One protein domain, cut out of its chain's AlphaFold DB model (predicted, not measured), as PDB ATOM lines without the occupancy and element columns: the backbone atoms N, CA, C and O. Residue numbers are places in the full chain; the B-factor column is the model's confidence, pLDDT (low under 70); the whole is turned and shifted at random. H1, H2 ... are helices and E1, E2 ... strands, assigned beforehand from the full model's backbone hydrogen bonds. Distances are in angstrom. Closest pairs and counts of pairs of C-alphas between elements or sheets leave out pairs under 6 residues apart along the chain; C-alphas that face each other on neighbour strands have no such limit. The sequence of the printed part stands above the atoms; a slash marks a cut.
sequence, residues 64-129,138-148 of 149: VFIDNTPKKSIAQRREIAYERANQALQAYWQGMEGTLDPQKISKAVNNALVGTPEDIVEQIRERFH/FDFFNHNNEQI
ATOM      1  N   VAL A  64      32.128  -0.856 -37.359       91.81
ATOM      2  CA  VAL A  64      31.502  -0.821 -38.682       91.81
ATOM      3  C   VAL A  64      32.556  -0.595 -39.757       91.81
ATOM      4  O   VAL A  64      33.238   0.429 -39.772       91.81
ATOM      5  N   PHE A  65      32.642  -1.545 -40.683       91.56
ATOM      6  CA  PHE A  65      33.490  -1.507 -41.867       91.56
ATOM      7  C   PHE A  65      32.590  -1.534 -43.095       91.56
ATOM      8  O   PHE A  65      32.084  -2.576 -43.502       91.56
ATOM      9  N   ILE A  66      32.353  -0.356 -43.658       91.94
ATOM     10  CA  ILE A  66      31.395  -0.159 -44.739       91.94
ATOM     11  C   ILE A  66      32.112   0.336 -45.994       91.94
ATOM     12  O   ILE A  66      33.022   1.163 -45.906       91.94
ATOM     13  N   ASP A  67      31.704  -0.150 -47.165       92.19
ATOM     14  CA  ASP A  67      32.101   0.454 -48.437       92.19
ATOM     15  C   ASP A  67      30.881   0.796 -49.292       92.19
ATOM     16  O   ASP A  67      30.036  -0.045 -49.601       92.19
ATOM     17  N   ASN A  68      30.814   2.062 -49.700       91.38
ATOM     18  CA  ASN A  68      29.808   2.559 -50.627       91.38
ATOM     19  C   ASN A  68      30.448   3.303 -51.808       91.38
ATOM     20  O   ASN A  68      29.898   4.285 -52.305       91.38
ATOM     21  N   THR A  69      31.631   2.860 -52.253       89.94
ATOM     22  CA  THR A  69      32.353   3.548 -53.326       89.94
ATOM     23  C   THR A  69      31.515   3.555 -54.615       89.94
ATOM     24  O   THR A  69      31.164   2.479 -55.119       89.94
ATOM     25  N   PRO A  70      31.221   4.730 -55.206       88.75
ATOM     26  CA  PRO A  70      30.457   4.807 -56.446       88.75
ATOM     27  C   PRO A  70      31.121   4.029 -57.587       88.75
ATOM     28  O   PRO A  70      32.346   3.969 -57.685       88.75
ATOM     29  N   LYS A  71      30.306   3.478 -58.496       92.62
ATOM     30  CA  LYS A  71      30.739   2.740 -59.704       92.62
ATOM     31  C   LYS A  71      31.478   1.415 -59.453       92.62
ATOM     32  O   LYS A  71      31.835   0.754 -60.426       92.62
ATOM     33  N   LYS A  72      31.671   0.991 -58.200       93.62
ATOM     34  CA  LYS A  72      32.129  -0.366 -57.871       93.62
ATOM     35  C   LYS A  72      30.950  -1.333 -57.794       93.62
ATOM     36  O   LYS A  72      29.857  -0.972 -57.351       93.62
ATOM     37  N   SER A  73      31.171  -2.577 -58.212       97.00
ATOM     38  CA  SER A  73      30.167  -3.634 -58.064       97.00
ATOM     39  C   SER A  73      29.917  -3.945 -56.582       97.00
ATOM     40  O   SER A  73      30.742  -3.640 -55.723       97.00
ATOM     41  N   ILE A  74      28.775  -4.561 -56.256       96.62
ATOM     42  CA  ILE A  74      28.477  -5.002 -54.877       96.62
ATOM     43  C   ILE A  74      29.579  -5.938 -54.358       96.62
ATOM     44  O   ILE A  74      30.042  -5.767 -53.235       96.62
ATOM     45  N   ALA A  75      30.041  -6.876 -55.190       97.25
ATOM     46  CA  ALA A  75      31.110  -7.805 -54.827       97.25
ATOM     47  C   ALA A  75      32.418  -7.077 -54.478       97.25
ATOM     48  O   ALA A  75      33.004  -7.354 -53.439       97.25
ATOM     49  N   GLN A  76      32.819  -6.088 -55.287       97.19
ATOM     50  CA  GLN A  76      34.012  -5.279 -55.017       97.19
ATOM     51  C   GLN A  76      33.879  -4.467 -53.724       97.19
ATOM     52  O   GLN A  76      34.828  -4.371 -52.957       97.19
ATOM     53  N   ARG A  77      32.706  -3.873 -53.471       94.75
ATOM     54  CA  ARG A  77      32.458  -3.112 -52.236       94.75
ATOM     55  C   ARG A  77      32.559  -4.008 -51.001       94.75
ATOM     56  O   ARG A  77      33.227  -3.642 -50.037       94.75
ATOM     57  N   ARG A  78      31.969  -5.205 -51.057       95.56
ATOM     58  CA  ARG A  78      32.109  -6.216 -50.000       95.56
ATOM     59  C   ARG A  78      33.571  -6.575 -49.773       95.56
ATOM     60  O   ARG A  78      34.029  -6.479 -48.643       95.56
ATOM     61  N   GLU A  79      34.302  -6.924 -50.827       95.25
ATOM     62  CA  GLU A  79      35.727  -7.270 -50.750       95.25
ATOM     63  C   GLU A  79      36.543  -6.177 -50.044       95.25
ATOM     64  O   GLU A  79      37.213  -6.460 -49.056       95.25
ATOM     65  N   ILE A  80      36.373  -4.912 -50.440       92.25
ATOM     66  CA  ILE A  80      37.050  -3.766 -49.810       92.25
ATOM     67  C   ILE A  80      36.697  -3.636 -48.324       92.25
ATOM     68  O   ILE A  80      37.570  -3.381 -47.493       92.25
ATOM     69  N   ALA A  81      35.417  -3.780 -47.972       91.94
ATOM     70  CA  ALA A  81      34.975  -3.715 -46.584       91.94
ATOM     71  C   ALA A  81      35.591  -4.847 -45.742       91.94
ATOM     72  O   ALA A  81      36.072  -4.590 -44.637       91.94
ATOM     73  N   TYR A  82      35.639  -6.071 -46.276       91.38
ATOM     74  CA  TYR A  82      36.260  -7.223 -45.617       91.38
ATOM     75  C   TYR A  82      37.773  -7.073 -45.468       91.38
ATOM     76  O   TYR A  82      38.306  -7.368 -44.400       91.38
ATOM     77  N   GLU A  83      38.470  -6.578 -46.488       89.56
ATOM     78  CA  GLU A  83      39.904  -6.291 -46.401       89.56
ATOM     79  C   GLU A  83      40.204  -5.268 -45.299       89.56
ATOM     80  O   GLU A  83      41.068  -5.506 -44.452       89.56
ATOM     81  N   ARG A  84      39.441  -4.167 -45.252       87.62
ATOM     82  CA  ARG A  84      39.552  -3.146 -44.198       87.62
ATOM     83  C   ARG A  84      39.279  -3.722 -42.814       87.62
ATOM     84  O   ARG A  84      40.040  -3.451 -41.886       87.62
ATOM     85  N   ALA A  85      38.218  -4.518 -42.679       87.81
ATOM     86  CA  ALA A  85      37.877  -5.171 -41.422       87.81
ATOM     87  C   ALA A  85      39.013  -6.086 -40.951       87.81
ATOM     88  O   ALA A  85      39.454  -5.969 -39.812       87.81
ATOM     89  N   ASN A  86      39.541  -6.939 -41.830       84.69
ATOM     90  CA  ASN A  86      40.623  -7.863 -41.491       84.69
ATOM     91  C   ASN A  86      41.885  -7.126 -41.025       84.69
ATOM     92  O   ASN A  86      42.436  -7.470 -39.981       84.69
ATOM     93  N   GLN A  87      42.307  -6.086 -41.749       83.69
ATOM     94  CA  GLN A  87      43.477  -5.282 -41.381       83.69
ATOM     95  C   GLN A  87      43.288  -4.586 -40.027       83.69
ATOM     96  O   GLN A  87      44.151  -4.672 -39.152       83.69
ATOM     97  N   ALA A  88      42.146  -3.922 -39.840       83.50
ATOM     98  CA  ALA A  88      41.855  -3.168 -38.629       83.50
ATOM     99  C   ALA A  88      41.720  -4.069 -37.399       83.50
ATOM    100  O   ALA A  88      42.295  -3.782 -36.348       83.50
ATOM    101  N   LEU A  89      40.979  -5.172 -37.530       80.81
ATOM    102  CA  LEU A  89      40.797  -6.127 -36.446       80.81
ATOM    103  C   LEU A  89      42.136  -6.774 -36.082       80.81
ATOM    104  O   LEU A  89      42.453  -6.842 -34.902       80.81
ATOM    105  N   GLN A  90      42.969  -7.149 -37.058       78.69
ATOM    106  CA  GLN A  90      44.302  -7.694 -36.786       78.69
ATOM    107  C   GLN A  90      45.190  -6.716 -35.999       78.69
ATOM    108  O   GLN A  90      45.813  -7.121 -35.017       78.69
ATOM    109  N   ALA A  91      45.230  -5.439 -36.390       79.38
ATOM    110  CA  ALA A  91      46.006  -4.418 -35.684       79.38
ATOM    111  C   ALA A  91      45.472  -4.163 -34.264       79.38
ATOM    112  O   ALA A  91      46.245  -4.079 -33.308       79.38
ATOM    113  N   TYR A  92      44.147  -4.098 -34.104       76.88
ATOM    114  CA  TYR A  92      43.512  -3.975 -32.793       76.88
ATOM    115  C   TYR A  92      43.826  -5.184 -31.892       76.88
ATOM    116  O   TYR A  92      44.075  -5.010 -30.700       76.88
ATOM    117  N   TRP A  93      43.910  -6.397 -32.450       72.00
ATOM    118  CA  TRP A  93      44.298  -7.602 -31.707       72.00
ATOM    119  C   TRP A  93      45.754  -7.587 -31.271       72.00
ATOM    120  O   TRP A  93      46.019  -7.869 -30.106       72.00
ATOM    121  N   GLN A  94      46.679  -7.211 -32.155       73.44
ATOM    122  CA  GLN A  94      48.090  -7.054 -31.791       73.44
ATOM    123  C   GLN A  94      48.261  -6.043 -30.651       73.44
ATOM    124  O   GLN A  94      49.020  -6.280 -29.718       73.44
ATOM    125  N   GLY A  95      47.492  -4.949 -30.668       74.44
ATOM    126  CA  GLY A  95      47.497  -3.958 -29.589       74.44
ATOM    127  C   GLY A  95      46.944  -4.462 -28.249       74.44
ATOM    128  O   GLY A  95      47.256  -3.883 -27.211       74.44
ATOM    129  N   MET A  96      46.141  -5.530 -28.252       70.69
ATOM    130  CA  MET A  96      45.559  -6.139 -27.047       70.69
ATOM    131  C   MET A  96      46.229  -7.459 -26.643       70.69
ATOM    132  O   MET A  96      45.812  -8.090 -25.661       70.69
ATOM    133  N   GLU A  97      47.262  -7.885 -27.366       64.38
ATOM    134  CA  GLU A  97      48.009  -9.104 -27.081       64.38
ATOM    135  C   GLU A  97      48.589  -9.051 -25.655       64.38
ATOM    136  O   GLU A  97      49.213  -8.075 -25.243       64.38
ATOM    137  N   GLY A  98      48.300 -10.080 -24.851       64.94
ATOM    138  CA  GLY A  98      48.667 -10.136 -23.429       64.94
ATOM    139  C   GLY A  98      47.657  -9.518 -22.447       64.94
ATOM    140  O   GLY A  98      47.860  -9.633 -21.241       64.94
ATOM    141  N   THR A  99      46.556  -8.915 -22.919       65.44
ATOM    142  CA  THR A  99      45.531  -8.293 -22.045       65.44
ATOM    143  C   THR A  99      44.164  -8.984 -22.063       65.44
ATOM    144  O   THR A  99      43.393  -8.840 -21.112       65.44
ATOM    145  N   LEU A 100      43.856  -9.765 -23.104       61.56
ATOM    146  CA  LEU A 100      42.576 -10.458 -23.271       61.56
ATOM    147  C   LEU A 100      42.773 -11.924 -23.665       61.56
ATOM    148  O   LEU A 100      43.736 -12.288 -24.334       61.56
ATOM    149  N   ASP A 101      41.820 -12.764 -23.261       62.50
ATOM    150  CA  ASP A 101      41.775 -14.187 -23.605       62.50
ATOM    151  C   ASP A 101      41.559 -14.381 -25.128       62.50
ATOM    152  O   ASP A 101      40.552 -13.890 -25.659       62.50
ATOM    153  N   PRO A 102      42.435 -15.128 -25.832       59.16
ATOM    154  CA  PRO A 102      42.301 -15.452 -27.258       59.16
ATOM    155  C   PRO A 102      40.927 -16.004 -27.670       59.16
ATOM    156  O   PRO A 102      40.451 -15.733 -28.775       59.16
ATOM    157  N   GLN A 103      40.239 -16.738 -26.790       60.66
ATOM    158  CA  GLN A 103      38.904 -17.274 -27.081       60.66
ATOM    159  C   GLN A 103      37.822 -16.188 -27.092       60.66
ATOM    160  O   GLN A 103      36.875 -16.258 -27.882       60.66
ATOM    161  N   LYS A 104      37.963 -15.155 -26.251       56.91
ATOM    162  CA  LYS A 104      37.076 -13.980 -26.266       56.91
ATOM    163  C   LYS A 104      37.311 -13.123 -27.512       56.91
ATOM    164  O   LYS A 104      36.362 -12.534 -28.020       56.91
ATOM    165  N   ILE A 105      38.537 -13.124 -28.039       58.69
ATOM    166  CA  ILE A 105      38.914 -12.418 -29.272       58.69
ATOM    167  C   ILE A 105      38.240 -13.051 -30.502       58.69
ATOM    168  O   ILE A 105      37.611 -12.344 -31.283       58.69
ATOM    169  N   SER A 106      38.268 -14.382 -30.641       55.00
ATOM    170  CA  SER A 106      37.612 -15.082 -31.765       55.00
ATOM    171  C   SER A 106      36.094 -14.836 -31.821       55.00
ATOM    172  O   SER A 106      35.533 -14.591 -32.889       55.00
ATOM    173  N   LYS A 107      35.421 -14.794 -30.663       57.03
ATOM    174  CA  LYS A 107      33.984 -14.468 -30.587       57.03
ATOM    175  C   LYS A 107      33.682 -12.990 -30.868       57.03
ATOM    176  O   LYS A 107      32.634 -12.695 -31.432       57.03
ATOM    177  N   ALA A 108      34.587 -12.075 -30.516       55.59
ATOM    178  CA  ALA A 108      34.442 -10.640 -30.768       55.59
ATOM    179  C   ALA A 108      34.481 -10.270 -32.260       55.59
ATOM    180  O   ALA A 108      33.770  -9.354 -32.675       55.59
ATOM    181  N   VAL A 109      35.256 -11.003 -33.071       55.78
ATOM    182  CA  VAL A 109      35.290 -10.846 -34.541       55.78
ATOM    183  C   VAL A 109      33.890 -11.019 -35.146       55.78
ATOM    184  O   VAL A 109      33.546 -10.334 -36.106       55.78
ATOM    185  N   ASN A 110      33.045 -11.849 -34.527       61.88
ATOM    186  CA  ASN A 110      31.693 -12.133 -35.006       61.88
ATOM    187  C   ASN A 110      30.718 -10.942 -34.867       61.88
ATOM    188  O   ASN A 110      29.656 -10.938 -35.483       61.88
ATOM    189  N   ASN A 111      31.075  -9.916 -34.082       73.00
ATOM    190  CA  ASN A 111      30.217  -8.759 -33.822       73.00
ATOM    191  C   ASN A 111      30.587  -7.511 -34.642       73.00
ATOM    192  O   ASN A 111      29.879  -6.502 -34.560       73.00
ATOM    193  N   ALA A 112      31.643  -7.542 -35.461       88.75
ATOM    194  CA  ALA A 112      31.893  -6.466 -36.422       88.75
ATOM    195  C   ALA A 112      30.813  -6.468 -37.517       88.75
ATOM    196  O   ALA A 112      30.343  -7.525 -37.931       88.75
ATOM    197  N   LEU A 113      30.387  -5.289 -37.952       92.00
ATOM    198  CA  LEU A 113      29.443  -5.087 -39.048       92.00
ATOM    199  C   LEU A 113      30.250  -4.779 -40.312       92.00
ATOM    200  O   LEU A 113      30.967  -3.780 -40.333       92.00
ATOM    201  N   VAL A 114      30.182  -5.637 -41.335       93.44
ATOM    202  CA  VAL A 114      31.087  -5.563 -42.501       93.44
ATOM    203  C   VAL A 114      30.328  -5.716 -43.818       93.44
ATOM    204  O   VAL A 114      29.618  -6.701 -43.983       93.44
ATOM    205  N   GLY A 115      30.488  -4.791 -44.770       94.56
ATOM    206  CA  GLY A 115      29.919  -4.935 -46.121       94.56
ATOM    207  C   GLY A 115      29.429  -3.633 -46.758       94.56
ATOM    208  O   GLY A 115      29.970  -2.556 -46.507       94.56
ATOM    209  N   THR A 116      28.414  -3.725 -47.620       95.31
ATOM    210  CA  THR A 116      27.700  -2.556 -48.171       95.31
ATOM    211  C   THR A 116      26.690  -1.995 -47.158       95.31
ATOM    212  O   THR A 116      26.402  -2.660 -46.162       95.31
ATOM    213  N   PRO A 117      26.102  -0.800 -47.380       95.12
ATOM    214  CA  PRO A 117      25.030  -0.294 -46.519       95.12
ATOM    215  C   PRO A 117      23.889  -1.296 -46.292       95.12
ATOM    216  O   PRO A 117      23.395  -1.423 -45.174       95.12
ATOM    217  N   GLU A 118      23.496  -2.032 -47.331       96.81
ATOM    218  CA  GLU A 118      22.452  -3.054 -47.258       96.81
ATOM    219  C   GLU A 118      22.879  -4.233 -46.378       96.81
ATOM    220  O   GLU A 118      22.106  -4.645 -45.513       96.81
ATOM    221  N   ASP A 119      24.123  -4.702 -46.526       96.62
ATOM    222  CA  ASP A 119      24.677  -5.771 -45.687       96.62
ATOM    223  C   ASP A 119      24.708  -5.349 -44.207       96.62
ATOM    224  O   ASP A 119      24.402  -6.153 -43.327       96.62
ATOM    225  N   ILE A 120      25.052  -4.085 -43.911       95.50
ATOM    226  CA  ILE A 120      25.062  -3.568 -42.533       95.50
ATOM    227  C   ILE A 120      23.648  -3.578 -41.942       95.50
ATOM    228  O   ILE A 120      23.463  -3.972 -40.790       95.50
ATOM    229  N   VAL A 121      22.643  -3.154 -42.712       95.75
ATOM    230  CA  VAL A 121      21.244  -3.155 -42.262       95.75
ATOM    231  C   VAL A 121      20.755  -4.576 -41.987       95.75
ATOM    232  O   VAL A 121      20.097  -4.799 -40.969       95.75
ATOM    233  N   GLU A 122      21.071  -5.528 -42.866       97.25
ATOM    234  CA  GLU A 122      20.724  -6.941 -42.694       97.25
ATOM    235  C   GLU A 122      21.371  -7.513 -41.428       97.25
ATOM    236  O   GLU A 122      20.664  -7.971 -40.532       97.25
ATOM    237  N   GLN A 123      22.683  -7.334 -41.266       95.19
ATOM    238  CA  GLN A 123      23.407  -7.788 -40.077       95.19
ATOM    239  C   GLN A 123      22.881  -7.162 -38.780       95.19
ATOM    240  O   GLN A 123      22.820  -7.841 -37.755       95.19
ATOM    241  N   ILE A 124      22.492  -5.878 -38.790       94.62
ATOM    242  CA  ILE A 124      21.902  -5.240 -37.605       94.62
ATOM    243  C   ILE A 124      20.585  -5.923 -37.225       94.62
ATOM    244  O   ILE A 124      20.370  -6.218 -36.050       94.62
ATOM    245  N   ARG A 125      19.721  -6.188 -38.211       95.25
ATOM    246  CA  ARG A 125      18.414  -6.825 -37.999       95.25
ATOM    247  C   ARG A 125      18.528  -8.268 -37.530       95.25
ATOM    248  O   ARG A 125      17.706  -8.703 -36.734       95.25
ATOM    249  N   GLU A 126      19.512  -8.999 -38.035       94.00
ATOM    250  CA  GLU A 126      19.716 -10.403 -37.682       94.00
ATOM    251  C   GLU A 126      20.320 -10.580 -36.287       94.00
ATOM    252  O   GLU A 126      20.009 -11.550 -35.599       94.00
ATOM    253  N   ARG A 127      21.208  -9.668 -35.874       90.62
ATOM    254  CA  ARG A 127      22.093  -9.903 -34.725       90.62
ATOM    255  C   ARG A 127      21.773  -9.090 -33.479       90.62
ATOM    256  O   ARG A 127      22.251  -9.454 -32.410       90.62
ATOM    257  N   PHE A 128      21.045  -7.982 -33.597       92.19
ATOM    258  CA  PHE A 128      20.754  -7.105 -32.462       92.19
ATOM    259  C   PHE A 128      19.257  -7.009 -32.214       92.19
ATOM    260  O   PHE A 128      18.439  -7.099 -33.130       92.19
ATOM    261  N   HIS A 129      18.893  -6.778 -30.958       94.62
ATOM    262  CA  HIS A 129      17.498  -6.571 -30.613       94.62
ATOM    263  C   HIS A 129      17.013  -5.222 -31.178       94.62
ATOM    264  O   HIS A 129      17.747  -4.237 -31.105       94.62
ATOM    265  N   PHE A 138      32.813   3.799 -36.507       84.56
ATOM    266  CA  PHE A 138      33.318   3.858 -37.866       84.56
ATOM    267  C   PHE A 138      34.807   4.153 -37.826       84.56
ATOM    268  O   PHE A 138      35.251   5.014 -37.075       84.56
ATOM    269  N   ASP A 139      35.525   3.460 -38.696       66.06
ATOM    270  CA  ASP A 139      36.843   3.871 -39.142       66.06
ATOM    271  C   ASP A 139      37.940   3.958 -38.059       66.06
ATOM    272  O   ASP A 139      38.287   5.014 -37.536       66.06
ATOM    273  N   PHE A 140      38.531   2.801 -37.748       59.59
ATOM    274  CA  PHE A 140      39.658   2.703 -36.818       59.59
ATOM    275  C   PHE A 140      41.024   3.096 -37.419       59.59
ATOM    276  O   PHE A 140      41.950   3.350 -36.652       59.59
ATOM    277  N   PHE A 141      41.189   3.109 -38.750       57.84
ATOM    278  CA  PHE A 141      42.520   3.180 -39.395       57.84
ATOM    279  C   PHE A 141      42.571   3.931 -40.732       57.84
ATOM    280  O   PHE A 141      43.656   4.173 -41.263       57.84
ATOM    281  N   ASN A 142      41.439   4.305 -41.314       60.38
ATOM    282  CA  ASN A 142      41.399   5.094 -42.528       60.38
ATOM    283  C   ASN A 142      41.385   6.588 -42.165       60.38
ATOM    284  O   ASN A 142      40.384   7.208 -41.831       60.38
ATOM    285  N   HIS A 143      42.565   7.195 -42.266       61.81
ATOM    286  CA  HIS A 143      42.760   8.635 -42.080       61.81
ATOM    287  C   HIS A 143      42.260   9.476 -43.273       61.81
ATOM    288  O   HIS A 143      42.491  10.686 -43.319       61.81
ATOM    289  N   ASN A 144      41.603   8.860 -44.264       64.31
ATOM    290  CA  ASN A 144      41.069   9.562 -45.424       64.31
ATOM    291  C   ASN A 144      39.649  10.083 -45.162       64.31
ATOM    292  O   ASN A 144      38.653   9.479 -45.565       64.31
ATOM    293  N   ASN A 145      39.586  11.259 -44.536       60.44
ATOM    294  CA  ASN A 145      38.343  11.962 -44.213       60.44
ATOM    295  C   ASN A 145      37.441  12.246 -45.435       60.44
ATOM    296  O   ASN A 145      36.245  12.446 -45.259       60.44
ATOM    297  N   GLU A 146      37.973  12.270 -46.663       65.81
ATOM    298  CA  GLU A 146      37.179  12.527 -47.877       65.81
ATOM    299  C   GLU A 146      36.275  11.349 -48.270       65.81
ATOM    300  O   GLU A 146      35.315  11.541 -49.006       65.81
ATOM    301  N   GLN A 147      36.543  10.133 -47.780       57.59
ATOM    302  CA  GLN A 147      35.709   8.957 -48.076       57.59
ATOM    303  C   GLN A 147      34.494   8.807 -47.150       57.59
ATOM    304  O   GLN A 147      33.616   7.998 -47.444       57.59
ATOM    305  N   ILE A 148      34.455   9.550 -46.039       51.31
ATOM    306  CA  ILE A 148      33.390   9.478 -45.022       51.31
ATOM    307  C   ILE A 148      32.370  10.625 -45.189       51.31
ATOM    308  O   ILE A 148      31.272  10.549 -44.641       51.31
TER     309      ILE A 148
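Overview. This is residues 64 to 129 and 138 to 148 of the 149 residues of an uncharacterized protein of Moorea sp. SIO2I5 (UniProt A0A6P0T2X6). A very small sheet of two parallel strands, E1 and E2, sits in the middle between the long helix H1 over one face and the shorter helix H3 over the other. H1 runs on well past the sheet, and after H1 the backbone folds back through H2 to reach E2, while residues 138 to 148, after a cut, make a tail without a named element on the side of E1 away from E2. The printed part has 77 residues, with three named helices and two named strands in the order E1, H1, H2, E2, H3, and its class is mostly helix. It is only just compact, close to loose, with a radius of gyration of the C-alphas of 13.6 A and spans of 42 by 31 by 19 A.

Arrangement. Strands E1, residues 64 to 66, and E2, residues 113 to 115, are parallel neighbours, with 7 degrees between their directions. C-alphas 65 and 114 face each other at 4.8 A. N 65 and O 113, at 2.8 A, and N 115 and O 65, at 3.0 A, are within hydrogen-bond range. Helix H1, residues 74 to 96, comes closest to E2 with the C-alphas of Arg 78 and Gly 115, 4.6 A apart. Its closest C-alphas to E1 are those of Ala 81 and Ile 66, at 5.4 A. For helix H3, residues 117 to 127, the closest C-alphas to E2 are those of Ile 120 and Leu 113, at 5.8 A. H1 and H3 are near each other, with 5 pairs of C-alphas within 10 A. Helix H2, residues 102 to 109, is close to H1 but not clearly touching it. Their closest C-alphas, those of Leu 89 and Val 109, are 7.5 A apart, and they run opposite ways at a shallow tilt of 30 degrees. H2 is apart from E1 and from H3. E1, H1, H2 and E2 form a strand-helix-strand unit, two parallel neighbour strands with helices between them along the chain, and its crossover is right-handed. In H1, H2 and H3 every O i to N i+4 pair is within hydrogen-bond range.

Along the chain. E1 begins at C-alpha 64, (31.502, -0.821, -38.682), and is 6.1 A long; E2 is 7.1 A long. H1 measures 32.7 A from C-alpha 74, (28.477, -5.002, -54.877), to C-alpha 96. H2 is 11.1 A long. H3 is 15.5 A long and ends at C-alpha 127, (22.093, -9.903, -34.725).

Size, cuts and confidence. The two C-alphas farthest apart, those of Lys 71 and Gly 98, are 42.5 A apart. Residues 130 to 137 are not printed, and C-alphas 129 and 138 stand 20.3 A apart across this cut. The links H1 to H2, H2 to E2 and E2 to H3 are tight, and E1 to H1 is short. The mean pLDDT of the printed part is 80.5; residues 97 to 110 and 139 to 148 are under 70.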